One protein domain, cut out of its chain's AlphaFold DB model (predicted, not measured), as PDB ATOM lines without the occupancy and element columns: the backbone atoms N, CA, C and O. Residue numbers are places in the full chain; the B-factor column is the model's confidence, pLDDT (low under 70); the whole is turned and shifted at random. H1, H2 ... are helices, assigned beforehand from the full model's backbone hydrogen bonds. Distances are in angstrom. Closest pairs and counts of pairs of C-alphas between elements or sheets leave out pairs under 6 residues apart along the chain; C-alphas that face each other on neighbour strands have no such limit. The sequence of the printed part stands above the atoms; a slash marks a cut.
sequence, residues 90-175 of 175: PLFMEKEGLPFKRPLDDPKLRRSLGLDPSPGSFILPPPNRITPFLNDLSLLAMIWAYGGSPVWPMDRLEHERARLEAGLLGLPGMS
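This is residues 90 to 175 of the 175 residues of an uncharacterized protein of Frondihabitans sp. PAMC 28766 (UniProt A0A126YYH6). What shape does the printed part take? It is a long helical hairpin, H3 and H4 side by side and running opposite ways, with the unnamed residues 90 to 106 passing along one side of it; H1 and the loop of residues 113 to 125 lie toward one end, where the four-residue H2 leads into H3. What is it made of? The 86 residues printed hold four named helices, in the order H1, H2, H3, H4, and no named strand; the class is all helix, though under half of the residues, 41 of 86, are in named elements. The whole is compact, with a radius of gyration of the C-alphas of 13.7 A, and its outline is elongated, 42 by 23 by 18 A.

What comes before the hairpin? After the unnamed residues 90 to 106, H1 holds residues 107 to 112, 8.7 A from first to last C-alpha, and begins at C-alpha 107 at (114.643, 249.821, 213.843). After the unnamed residues 113 to 125, H2 holds residues 126 to 129, 5.3 A long. Where are the two long helices? H3 holds residues 131 to 145, 21.2 A long, and begins at C-alpha 131 at (111.838, 243.617, 228.859). H4, the longest with 16 residues, holds residues 154 to 169, spans 22.6 A and ends at C-alpha 169 at (100.171, 243.551, 224.072).

How do the long helices stand? H3 and H4 touch and form a helical hairpin, opposite ways at a shallow tilt of 23 degrees; their closest C-alphas, those of Leu 137 and Arg 161, are 6.2 A apart. Where do the short ones stand? H1 and H2 are close but not clearly touching, with the closest C-alphas, those of Ser 112 and Arg 129, 7.9 A apart, and H2 and H3 meet only through their link. H1 is apart from H3 and H4, and H2 is only just apart from H4, 8.4 A at the closest. What do the backbones show? In H1, H3 and H4 every O i to N i+4 pair is within hydrogen-bond range, while H2 is too short for such a pair; its one O i to N i+3 pair is within range.

How far does it reach? The two C-alphas farthest apart, those of Gly 120 and Gly 147, are 43.7 A apart. Is the run unbroken? The printed part has no cut and ends at residue 175, the chain's last; the link H1 to H2 is long, H3 to H4 short and H2 to H3 tight. Where is confidence low? The mean pLDDT of the printed part is 88.2, and residues 96 to 98 and residue 175 of this predicted model are under 70.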
ATOM      1  N   PRO A  90     114.883 261.685 240.153       75.06
ATOM      2  CA  PRO A  90     115.437 260.798 239.145       75.06
ATOM      3  C   PRO A  90     116.280 261.575 238.120       75.06
ATOM      4  O   PRO A  90     115.797 262.477 237.435       75.06
ATOM      5  N   LEU A  91     117.552 261.192 237.971       72.06
ATOM      6  CA  LEU A  91     118.531 261.882 237.109       72.06
ATOM      7  C   LEU A  91     118.166 261.882 235.615       72.06
ATOM      8  O   LEU A  91     118.754 262.612 234.816       72.06
ATOM      9  N   PHE A  92     117.222 261.032 235.225       74.81
ATOM     10  CA  PHE A  92     116.794 260.837 233.848       74.81
ATOM     11  C   PHE A  92     115.552 261.641 233.457       74.81
ATOM     12  O   PHE A  92     115.132 261.577 232.305       74.81
ATOM     13  N   MET A  93     114.974 262.422 234.376       74.81
ATOM     14  CA  MET A  93     113.799 263.244 234.066       74.81
ATOM     15  C   MET A  93     114.082 264.302 232.992       74.81
ATOM     16  O   MET A  93     113.197 264.629 232.208       74.81
ATOM     17  N   GLU A  94     115.308 264.823 232.927       70.12
ATOM     18  CA  GLU A  94     115.663 265.961 232.066       70.12
ATOM     19  C   GLU A  94     116.279 265.559 230.719       70.12
ATOM     20  O   GLU A  94     116.553 266.420 229.883       70.12
ATOM     21  N   LYS A  95     116.532 264.264 230.486       71.00
ATOM     22  CA  LYS A  95     117.273 263.800 229.307       71.00
ATOM     23  C   LYS A  95     116.438 262.868 228.450       71.00
ATOM     24  O   LYS A  95     116.112 261.746 228.827       71.00
ATOM     25  N   GLU A  96     116.173 263.308 227.229       62.16
ATOM     26  CA  GLU A  96     115.541 262.473 226.222       62.16
ATOM     27  C   GLU A  96     116.563 261.453 225.678       62.16
ATOM     28  O   GLU A  96     117.438 261.791 224.888       62.16
ATOM     29  N   GLY A  97     116.475 260.185 226.103       65.19
ATOM     30  CA  GLY A  97     117.229 259.071 225.497       65.19
ATOM     31  C   GLY A  97     118.070 258.207 226.437       65.19
ATOM     32  O   GLY A  97     118.330 257.058 226.104       65.19
ATOM     33  N   LEU A  98     118.434 258.686 227.626       65.88
ATOM     34  CA  LEU A  98     118.981 257.830 228.682       65.88
ATOM     35  C   LEU A  98     118.001 257.846 229.856       65.88
ATOM     36  O   LEU A  98     117.712 258.944 230.330       65.88
ATOM     37  N   PRO A  99     117.498 256.697 230.354       82.81
ATOM     38  CA  PRO A  99     117.822 255.302 230.018       82.81
ATOM     39  C   PRO A  99     116.793 254.579 229.111       82.81
ATOM     40  O   PRO A  99     116.787 253.346 229.073       82.81
ATOM     41  N   PHE A 100     115.956 255.317 228.372       89.19
ATOM     42  CA  PHE A 100     114.923 254.761 227.479       89.19
ATOM     43  C   PHE A 100     115.479 253.840 226.380       89.19
ATOM     44  O   PHE A 100     116.452 254.172 225.703       89.19
ATOM     45  N   LYS A 101     114.821 252.698 226.166       91.38
ATOM     46  CA  LYS A 101     115.152 251.690 225.147       91.38
ATOM     47  C   LYS A 101     114.481 251.956 223.805       91.38
ATOM     48  O   LYS A 101     115.023 251.535 222.787       91.38
ATOM     49  N   ARG A 102     113.340 252.649 223.798       91.69
ATOM     50  CA  ARG A 102     112.546 253.015 222.613       91.69
ATOM     51  C   ARG A 102     112.193 251.808 221.732       91.69
ATOM     52  O   ARG A 102     112.511 251.796 220.538       91.69
ATOM     53  N   PRO A 103     111.525 250.781 222.290       93.56
ATOM     54  CA  PRO A 103     111.249 249.532 221.579       93.56
ATOM     55  C   PRO A 103     110.407 249.692 220.314       93.56
ATOM     56  O   PRO A 103     110.472 248.841 219.430       93.56
ATOM     57  N   LEU A 104     109.644 250.781 220.211       94.88
ATOM     58  CA  LEU A 104     108.797 251.074 219.060       94.88
ATOM     59  C   LEU A 104     109.446 251.998 218.028       94.88
ATOM     60  O   LEU A 104     108.892 252.109 216.937       94.88
ATOM     61  N   ASP A 105     110.596 252.607 218.328       93.62
ATOM     62  CA  ASP A 105     111.238 253.599 217.450       93.62
ATOM     63  C   ASP A 105     112.587 253.131 216.899       93.62
ATOM     64  O   ASP A 105     112.940 253.494 215.781       93.62
ATOM     65  N   ASP A 106     113.352 252.325 217.647       91.50
ATOM     66  CA  ASP A 106     114.647 251.813 217.182       91.50
ATOM     67  C   ASP A 106     114.440 250.676 216.153       91.50
ATOM     68  O   ASP A 106     113.976 249.592 216.521       91.50
ATOM     69  N   PRO A 107     114.842 250.842 214.875       91.62
ATOM     70  CA  PRO A 107     114.643 249.821 213.843       91.62
ATOM     71  C   PRO A 107     115.380 248.500 214.106       91.62
ATOM     72  O   PRO A 107     114.979 247.439 213.622       91.62
ATOM     73  N   LYS A 108     116.504 248.524 214.829       90.50
ATOM     74  CA  LYS A 108     117.211 247.298 215.229       90.50
ATOM     75  C   LYS A 108     116.435 246.570 216.316       90.50
ATOM     76  O   LYS A 108     116.305 245.350 216.235       90.50
ATOM     77  N   LEU A 109     115.903 247.306 217.288       91.94
ATOM     78  CA  LEU A 109     115.117 246.728 218.372       91.94
ATOM     79  C   LEU A 109     113.771 246.204 217.861       91.94
ATOM     80  O   LEU A 109     113.432 245.056 218.118       91.94
ATOM     81  N   ARG A 110     113.056 246.959 217.024       93.56
ATOM     82  CA  ARG A 110     111.814 246.497 216.376       93.56
ATOM     83  C   ARG A 110     112.003 245.176 215.623       93.56
ATOM     84  O   ARG A 110     111.171 244.276 215.739       93.56
ATOM     85  N   ARG A 111     113.125 245.021 214.908       92.00
ATOM     86  CA  ARG A 111     113.504 243.758 214.246       92.00
ATOM     87  C   ARG A 111     113.723 242.620 215.235       92.00
ATOM     88  O   ARG A 111     113.155 241.547 215.050       92.00
ATOM     89  N   SER A 112     114.508 242.845 216.288       91.75
ATOM     90  CA  SER A 112     114.786 241.802 217.284       91.75
ATOM     91  C   SER A 112     113.557 241.425 218.115       91.75
ATOM     92  O   SER A 112     113.468 240.300 218.599       91.75
ATOM     93  N   LEU A 113     112.580 242.322 218.232       92.50
ATOM     94  CA  LEU A 113     111.280 242.076 218.854       92.50
ATOM     95  C   LEU A 113     110.289 241.350 217.930       92.50
ATOM     96  O   LEU A 113     109.243 240.899 218.390       92.50
ATOM     97  N   GLY A 114     110.613 241.217 216.643       89.94
ATOM     98  CA  GLY A 114     109.746 240.590 215.646       89.94
ATOM     99  C   GLY A 114     108.618 241.490 215.136       89.94
ATOM    100  O   GLY A 114     107.711 240.976 214.493       89.94
ATOM    101  N   LEU A 115     108.668 242.801 215.398       89.62
ATOM    102  CA  LEU A 115     107.678 243.768 214.906       89.62
ATOM    103  C   LEU A 115     107.861 244.064 213.410       89.62
ATOM    104  O   LEU A 115     106.877 244.147 212.686       89.62
ATOM    105  N   ASP A 116     109.114 244.148 212.950       89.44
ATOM    106  CA  ASP A 116     109.465 244.359 211.536       89.44
ATOM    107  C   ASP A 116     110.424 243.258 211.040       89.44
ATOM    108  O   ASP A 116     111.587 243.540 210.735       89.44
ATOM    109  N   PRO A 117     110.023 241.975 211.018       78.38
ATOM    110  CA  PRO A 117     110.950 240.883 210.740       78.38
ATOM    111  C   PRO A 117     111.573 241.023 209.343       78.38
ATOM    112  O   PRO A 117     110.884 241.261 208.353       78.38
ATOM    113  N   SER A 118     112.895 240.858 209.254       83.75
ATOM    114  CA  SER A 118     113.625 240.808 207.979       83.75
ATOM    115  C   SER A 118     114.148 239.386 207.739       83.75
ATOM    116  O   SER A 118     114.509 238.708 208.704       83.75
ATOM    117  N   PRO A 119     114.249 238.904 206.487       79.88
ATOM    118  CA  PRO A 119     114.853 237.602 206.209       79.88
ATOM    119  C   PRO A 119     116.250 237.492 206.841       79.88
ATOM    120  O   PRO A 119     117.103 238.351 206.630       79.88
ATOM    121  N   GLY A 120     116.470 236.457 207.657       78.00
ATOM    122  CA  GLY A 120     117.744 236.222 208.347       78.00
ATOM    123  C   GLY A 120     118.003 237.076 209.597       78.00
ATOM    124  O   GLY A 120     119.070 236.945 210.194       78.00
ATOM    125  N   SER A 121     117.069 237.931 210.034       84.12
ATOM    126  CA  SER A 121     117.235 238.671 211.292       84.12
ATOM    127  C   SER A 121     117.059 237.761 212.508       84.12
ATOM    128  O   SER A 121     116.099 236.994 212.574       84.12
ATOM    129  N   PHE A 122     117.939 237.896 213.503       87.62
ATOM    130  CA  PHE A 122     117.747 237.267 214.808       87.62
ATOM    131  C   PHE A 122     116.559 237.906 215.536       87.62
ATOM    132  O   PHE A 122     116.554 239.115 215.773       87.62
ATOM    133  N   ILE A 123     115.578 237.083 215.905       91.62
ATOM    134  CA  ILE A 123     114.415 237.486 216.698       91.62
ATOM    135  C   ILE A 123     114.575 236.892 218.096       91.62
ATOM    136  O   ILE A 123     114.821 235.695 218.249       91.62
ATOM    137  N   LEU A 124     114.418 237.725 219.121       90.25
ATOM    138  CA  LEU A 124     114.481 237.310 220.516       90.25
ATOM    139  C   LEU A 124     113.425 236.231 220.811       90.25
ATOM    140  O   LEU A 124     112.326 236.274 220.247       90.25
ATOM    141  N   PRO A 125     113.697 235.287 221.726       89.50
ATOM    142  CA  PRO A 125     112.662 234.412 222.270       89.50
ATOM    143  C   PRO A 125     111.516 235.236 222.883       89.50
ATOM    144  O   PRO A 125     111.810 236.276 223.478       89.50
ATOM    145  N   PRO A 126     110.244 234.796 222.793       87.56
ATOM    146  CA  PRO A 126     109.096 235.570 223.278       87.56
ATOM    147  C   PRO A 126     109.246 236.149 224.699       87.56
ATOM    148  O   PRO A 126     109.063 237.358 224.845       87.56
ATOM    149  N   PRO A 127     109.723 235.394 225.714       84.38
ATOM    150  CA  PRO A 127     109.889 235.927 227.072       84.38
ATOM    151  C   PRO A 127     110.842 237.127 227.166       84.38
ATOM    152  O   PRO A 127     110.714 237.951 228.061       84.38
ATOM    153  N   ASN A 128     111.784 237.259 226.229       87.69
ATOM    154  CA  ASN A 128     112.782 238.328 226.240       87.69
ATOM    155  C   ASN A 128     112.317 239.583 225.483       87.69
ATOM    156  O   ASN A 128     112.993 240.611 225.540       87.69
ATOM    157  N   ARG A 129     111.189 239.517 224.762       91.75
ATOM    158  CA  ARG A 129     110.676 240.632 223.945       91.75
ATOM    159  C   ARG A 129     110.044 241.737 224.793       91.75
ATOM    160  O   ARG A 129     110.045 242.895 224.398       91.75
ATOM    161  N   ILE A 130     109.539 241.400 225.974       92.38
ATOM    162  CA  ILE A 130     108.815 242.343 226.837       92.38
ATOM    163  C   ILE A 130     109.740 243.310 227.581       92.38
ATOM    164  O   ILE A 130     109.374 244.459 227.806       92.38
ATOM    165  N   THR A 131     110.952 242.880 227.941       91.50
ATOM    166  CA  THR A 131     111.838 243.617 228.859       91.50
ATOM    167  C   THR A 131     112.088 245.078 228.463       91.50
ATOM    168  O   THR A 131     112.038 245.938 229.344       91.50
ATOM    169  N   PRO A 132     112.330 245.422 227.181       93.31
ATOM    170  CA  PRO A 132     112.489 246.818 226.776       93.31
ATOM    171  C   PRO A 132     111.253 247.686 227.050       93.31
ATOM    172  O   PRO A 132     111.402 248.815 227.504       93.31
ATOM    173  N   PHE A 133     110.048 247.150 226.834       95.25
ATOM    174  CA  PHE A 133     108.793 247.853 227.108       95.25
ATOM    175  C   PHE A 133     108.574 248.047 228.603       95.25
ATOM    176  O   PHE A 133     108.268 249.152 229.034       95.25
ATOM    177  N   LEU A 134     108.772 246.987 229.397       94.06
ATOM    178  CA  LEU A 134     108.598 247.044 230.851       94.06
ATOM    179  C   LEU A 134     109.536 248.081 231.484       94.06
ATOM    180  O   LEU A 134     109.151 248.791 232.407       94.06
ATOM    181  N   ASN A 135     110.765 248.199 230.974       92.12
ATOM    182  CA  ASN A 135     111.705 249.208 231.449       92.12
ATOM    183  C   ASN A 135     111.256 250.629 231.123       92.12
ATOM    184  O   ASN A 135     111.252 251.465 232.022       92.12
ATOM    185  N   ASP A 136     110.865 250.889 229.877       93.94
ATOM    186  CA  ASP A 136     110.436 252.226 229.468       93.94
ATOM    187  C   ASP A 136     109.145 252.645 230.179       93.94
ATOM    188  O   ASP A 136     109.059 253.776 230.648       93.94
ATOM    189  N   LEU A 137     108.188 251.728 230.364       95.06
ATOM    190  CA  LEU A 137     106.965 251.979 231.136       95.06
ATOM    191  C   LEU A 137     107.273 252.392 232.583       95.06
ATOM    192  O   LEU A 137     106.765 253.419 233.032       95.06
ATOM    193  N   SER A 138     108.171 251.679 233.269       93.00
ATOM    194  CA  SER A 138     108.589 252.048 234.628       93.00
ATOM    195  C   SER A 138     109.289 253.404 234.705       93.00
ATOM    196  O   SER A 138     109.118 254.139 235.678       93.00
ATOM    197  N   LEU A 139     110.078 253.772 233.690       92.25
ATOM    198  CA  LEU A 139     110.705 255.096 233.633       92.25
ATOM    199  C   LEU A 139     109.660 256.199 233.466       92.25
ATOM    200  O   LEU A 139     109.750 257.227 234.137       92.25
ATOM    201  N   LEU A 140     108.654 255.984 232.616       92.94
ATOM    202  CA  LEU A 140     107.543 256.923 232.462       92.94
ATOM    203  C   LEU A 140     106.747 257.064 233.764       92.94
ATOM    204  O   LEU A 140     106.402 258.185 234.125       92.94
ATOM    205  N   ALA A 141     106.516 255.970 234.497       93.12
ATOM    206  CA  ALA A 141     105.815 256.008 235.780       93.12
ATOM    207  C   ALA A 141     106.568 256.819 236.838       93.12
ATOM    208  O   ALA A 141     105.957 257.600 237.569       93.12
ATOM    209  N   MET A 142     107.898 256.697 236.877       90.56
ATOM    210  CA  MET A 142     108.740 257.558 237.710       90.56
ATOM    211  C   MET A 142     108.593 259.027 237.310       90.56
ATOM    212  O   MET A 142     108.364 259.872 238.164       90.56
ATOM    213  N   ILE A 143     108.682 259.353 236.020       91.31
ATOM    214  CA  ILE A 143     108.565 260.748 235.569       91.31
ATOM    215  C   ILE A 143     107.173 261.313 235.895       91.31
ATOM    216  O   ILE A 143     107.069 262.440 236.381       91.31
ATOM    217  N   TRP A 144     106.114 260.525 235.692       92.94
ATOM    218  CA  TRP A 144     104.742 260.879 236.062       92.94
ATOM    219  C   TRP A 144     104.614 261.178 237.556       92.94
ATOM    220  O   TRP A 144     104.022 262.189 237.935       92.94
ATOM    221  N   ALA A 145     105.194 260.329 238.408       91.12
ATOM    222  CA  ALA A 145     105.109 260.486 239.854       91.12
ATOM    223  C   ALA A 145     105.686 261.827 240.323       91.12
ATOM    224  O   ALA A 145     105.114 262.459 241.207       91.12
ATOM    225  N   TYR A 146     106.762 262.284 239.683       89.19
ATOM    226  CA  TYR A 146     107.426 263.553 239.974       89.19
ATOM    227  C   TYR A 146     106.843 264.755 239.204       89.19
ATOM    228  O   TYR A 146     107.451 265.823 239.170       89.19
ATOM    229  N   GLY A 147     105.650 264.612 238.615       89.56
ATOM    230  CA  GLY A 147     104.913 265.712 237.984       89.56
ATOM    231  C   GLY A 147     105.320 266.022 236.543       89.56
ATOM    232  O   GLY A 147     104.973 267.084 236.025       89.56
ATOM    233  N   GLY A 148     106.033 265.110 235.882       89.81
ATOM    234  CA  GLY A 148     106.524 265.308 234.523       89.81
ATOM    235  C   GLY A 148     107.861 266.040 234.455       89.81
ATOM    236  O   GLY A 148     108.534 266.279 235.456       89.81
ATOM    237  N   SER A 149     108.279 266.390 233.242       88.44
ATOM    238  CA  SER A 149     109.464 267.217 233.001       88.44
ATOM    239  C   SER A 149     109.298 268.068 231.735       88.44
ATOM    240  O   SER A 149     108.385 267.812 230.950       88.44
ATOM    241  N   PRO A 150     110.177 269.055 231.470       88.25
ATOM    242  CA  PRO A 150     110.105 269.850 230.242       88.25
ATOM    243  C   PRO A 150     110.170 269.016 228.954       88.25
ATOM    244  O   PRO A 150     109.578 269.391 227.946       88.25
ATOM    245  N   VAL A 151     110.876 267.881 228.983       87.69
ATOM    246  CA  VAL A 151     110.952 266.948 227.847       87.69
ATOM    247  C   VAL A 151     109.819 265.920 227.865       87.69
ATOM    248  O   VAL A 151     109.439 265.420 226.810       87.69
ATOM    249  N   TRP A 152     109.238 265.638 229.030       89.88
ATOM    250  CA  TRP A 152     108.142 264.690 229.230       89.88
ATOM    251  C   TRP A 152     106.959 265.354 229.953       89.88
ATOM    252  O   TRP A 152     106.720 265.070 231.132       89.88
ATOM    253  N   PRO A 153     106.214 266.250 229.281       91.75
ATOM    254  CA  PRO A 153     104.989 266.797 229.848       91.75
ATOM    255  C   PRO A 153     103.931 265.693 230.016       91.75
ATOM    256  O   PRO A 153     103.998 264.634 229.388       91.75
ATOM    257  N   MET A 154     102.967 265.923 230.911       93.38
ATOM    258  CA  MET A 154     102.025 264.890 231.369       93.38
ATOM    259  C   MET A 154     101.195 264.268 230.238       93.38
ATOM    260  O   MET A 154     100.945 263.064 230.241       93.38
ATOM    261  N   ASP A 155     100.801 265.069 229.255       93.44
ATOM    262  CA  ASP A 155     100.101 264.630 228.047       93.44
ATOM    263  C   ASP A 155     100.975 263.710 227.181       93.44
ATOM    264  O   ASP A 155     100.532 262.639 226.758       93.44
ATOM    265  N   ARG A 156     102.247 264.080 226.978       93.12
ATOM    266  CA  ARG A 156     103.229 263.256 226.261       93.12
ATOM    267  C   ARG A 156     103.487 261.934 226.982       93.12
ATOM    268  O   ARG A 156     103.568 260.901 226.319       93.12
ATOM    269  N   LEU A 157     103.620 261.951 228.310       93.06
ATOM    270  CA  LEU A 157     103.814 260.741 229.120       93.06
ATOM    271  C   LEU A 157     102.666 259.755 228.940       93.06
ATOM    272  O   LEU A 157     102.905 258.574 228.694       93.06
ATOM    273  N   GLU A 158     101.429 260.237 229.046       94.62
ATOM    274  CA  GLU A 158     100.244 259.393 228.926       94.62
ATOM    275  C   GLU A 158     100.111 258.812 227.513       94.62
ATOM    276  O   GLU A 158      99.811 257.625 227.356       94.62
ATOM    277  N   HIS A 159     100.401 259.619 226.486       95.94
ATOM    278  CA  HIS A 159     100.428 259.154 225.101       95.94
ATOM    279  C   HIS A 159     101.478 258.056 224.887       95.94
ATOM    280  O   HIS A 159     101.164 256.997 224.338       95.94
ATOM    281  N   GLU A 160     102.712 258.275 225.345       95.75
ATOM    282  CA  GLU A 160     103.793 257.305 225.168       95.75
ATOM    283  C   GLU A 160     103.536 256.017 225.955       95.75
ATOM    284  O   GLU A 160     103.734 254.921 225.432       95.75
ATOM    285  N   ARG A 161     103.013 256.127 227.179       95.50
ATOM    286  CA  ARG A 161     102.583 254.977 227.981       95.50
ATOM    287  C   ARG A 161     101.541 254.152 227.226       95.50
ATOM    288  O   ARG A 161     101.711 252.942 227.097       95.50
ATOM    289  N   ALA A 162     100.495 254.787 226.690       95.69
ATOM    290  CA  ALA A 162      99.464 254.097 225.913       95.69
ATOM    291  C   ALA A 162     100.051 253.393 224.678       95.69
ATOM    292  O   ALA A 162      99.713 252.240 224.402       95.69
ATOM    293  N   ARG A 163     100.967 254.065 223.969       96.62
ATOM    294  CA  ARG A 163     101.670 253.525 222.800       96.62
ATOM    295  C   ARG A 163     102.489 252.281 223.158       96.62
ATOM    296  O   ARG A 163     102.396 251.269 222.466       96.62
ATOM    297  N   LEU A 164     103.248 252.333 224.254       96.19
ATOM    298  CA  LEU A 164     104.072 251.222 224.735       96.19
ATOM    299  C   LEU A 164     103.240 250.046 225.252       96.19
ATOM    300  O   LEU A 164     103.568 248.906 224.933       96.19
ATOM    301  N   GLU A 165     102.164 250.288 226.005       95.12
ATOM    302  CA  GLU A 165     101.273 249.210 226.461       95.12
ATOM    303  C   GLU A 165     100.623 248.486 225.277       95.12
ATOM    304  O   GLU A 165     100.653 247.258 225.220       95.12
ATOM    305  N   ALA A 166     100.105 249.230 224.295       93.94
ATOM    306  CA  ALA A 166      99.544 248.643 223.080       93.94
ATOM    307  C   ALA A 166     100.597 247.846 222.293       93.94
ATOM    308  O   ALA A 166     100.321 246.743 221.824       93.94
ATOM    309  N   GLY A 167     101.821 248.376 222.185       93.94
ATOM    310  CA  GLY A 167     102.937 247.685 221.546       93.94
ATOM    311  C   GLY A 167     103.328 246.387 222.253       93.94
ATOM    312  O   GLY A 167     103.564 245.386 221.582       93.94
ATOM    313  N   LEU A 168     103.346 246.381 223.590       93.75
ATOM    314  CA  LEU A 168     103.637 245.195 224.396       93.75
ATOM    315  C   LEU A 168     102.566 244.116 224.214       93.75
ATOM    316  O   LEU A 168     102.911 242.956 224.000       93.75
ATOM    317  N   LEU A 169     101.284 244.489 224.264       90.88
ATOM    318  CA  LEU A 169     100.171 243.551 224.072       90.88
ATOM    319  C   LEU A 169     100.098 243.022 222.629       90.88
ATOM    320  O   LEU A 169      99.595 241.926 222.401       90.88
ATOM    321  N   GLY A 170     100.623 243.778 221.662       90.19
ATOM    322  CA  GLY A 170     100.728 243.383 220.255       90.19
ATOM    323  C   GLY A 170     101.990 242.590 219.896       90.19
ATOM    324  O   GLY A 170     102.213 242.326 218.713       90.19
ATOM    325  N   LEU A 171     102.844 242.231 220.864       91.81
ATOM    326  CA  LEU A 171     104.083 241.510 220.574       91.81
ATOM    327  C   LEU A 171     103.799 240.102 220.009       91.81
ATOM    328  O   LEU A 171     103.037 239.336 220.603       91.81
ATOM    329  N   PRO A 172     104.455 239.697 218.904       88.19
ATOM    330  CA  PRO A 172     104.233 238.379 218.323       88.19
ATOM    331  C   PRO A 172     104.623 237.253 219.285       88.19
ATOM    332  O   PRO A 172     105.675 237.317 219.926       88.19
ATOM    333  N   GLY A 173     103.828 236.181 219.323       82.75
ATOM    334  CA  GLY A 173     104.124 234.979 220.115       82.75
ATOM    335  C   GLY A 173     103.937 235.138 221.627       82.75
ATOM    336  O   GLY A 173     104.515 234.356 222.376       82.75
ATOM    337  N   MET A 174     103.175 236.150 222.056       77.31
ATOM    338  CA  MET A 174     102.833 236.414 223.461       77.31
ATOM    339  C   MET A 174     101.412 235.955 223.851       77.31
ATOM    340  O   MET A 174     101.017 236.157 224.996       77.31
ATOM    341  N   SER A 175     100.662 235.360 222.912       60.69
ATOM    342  CA  SER A 175      99.288 234.843 223.063       60.69
ATOM    343  C   SER A 175      99.237 233.334 223.262       60.69
ATOM    344  O   SER A 175      99.965 232.658 222.495       60.69
TER     345      SER A 175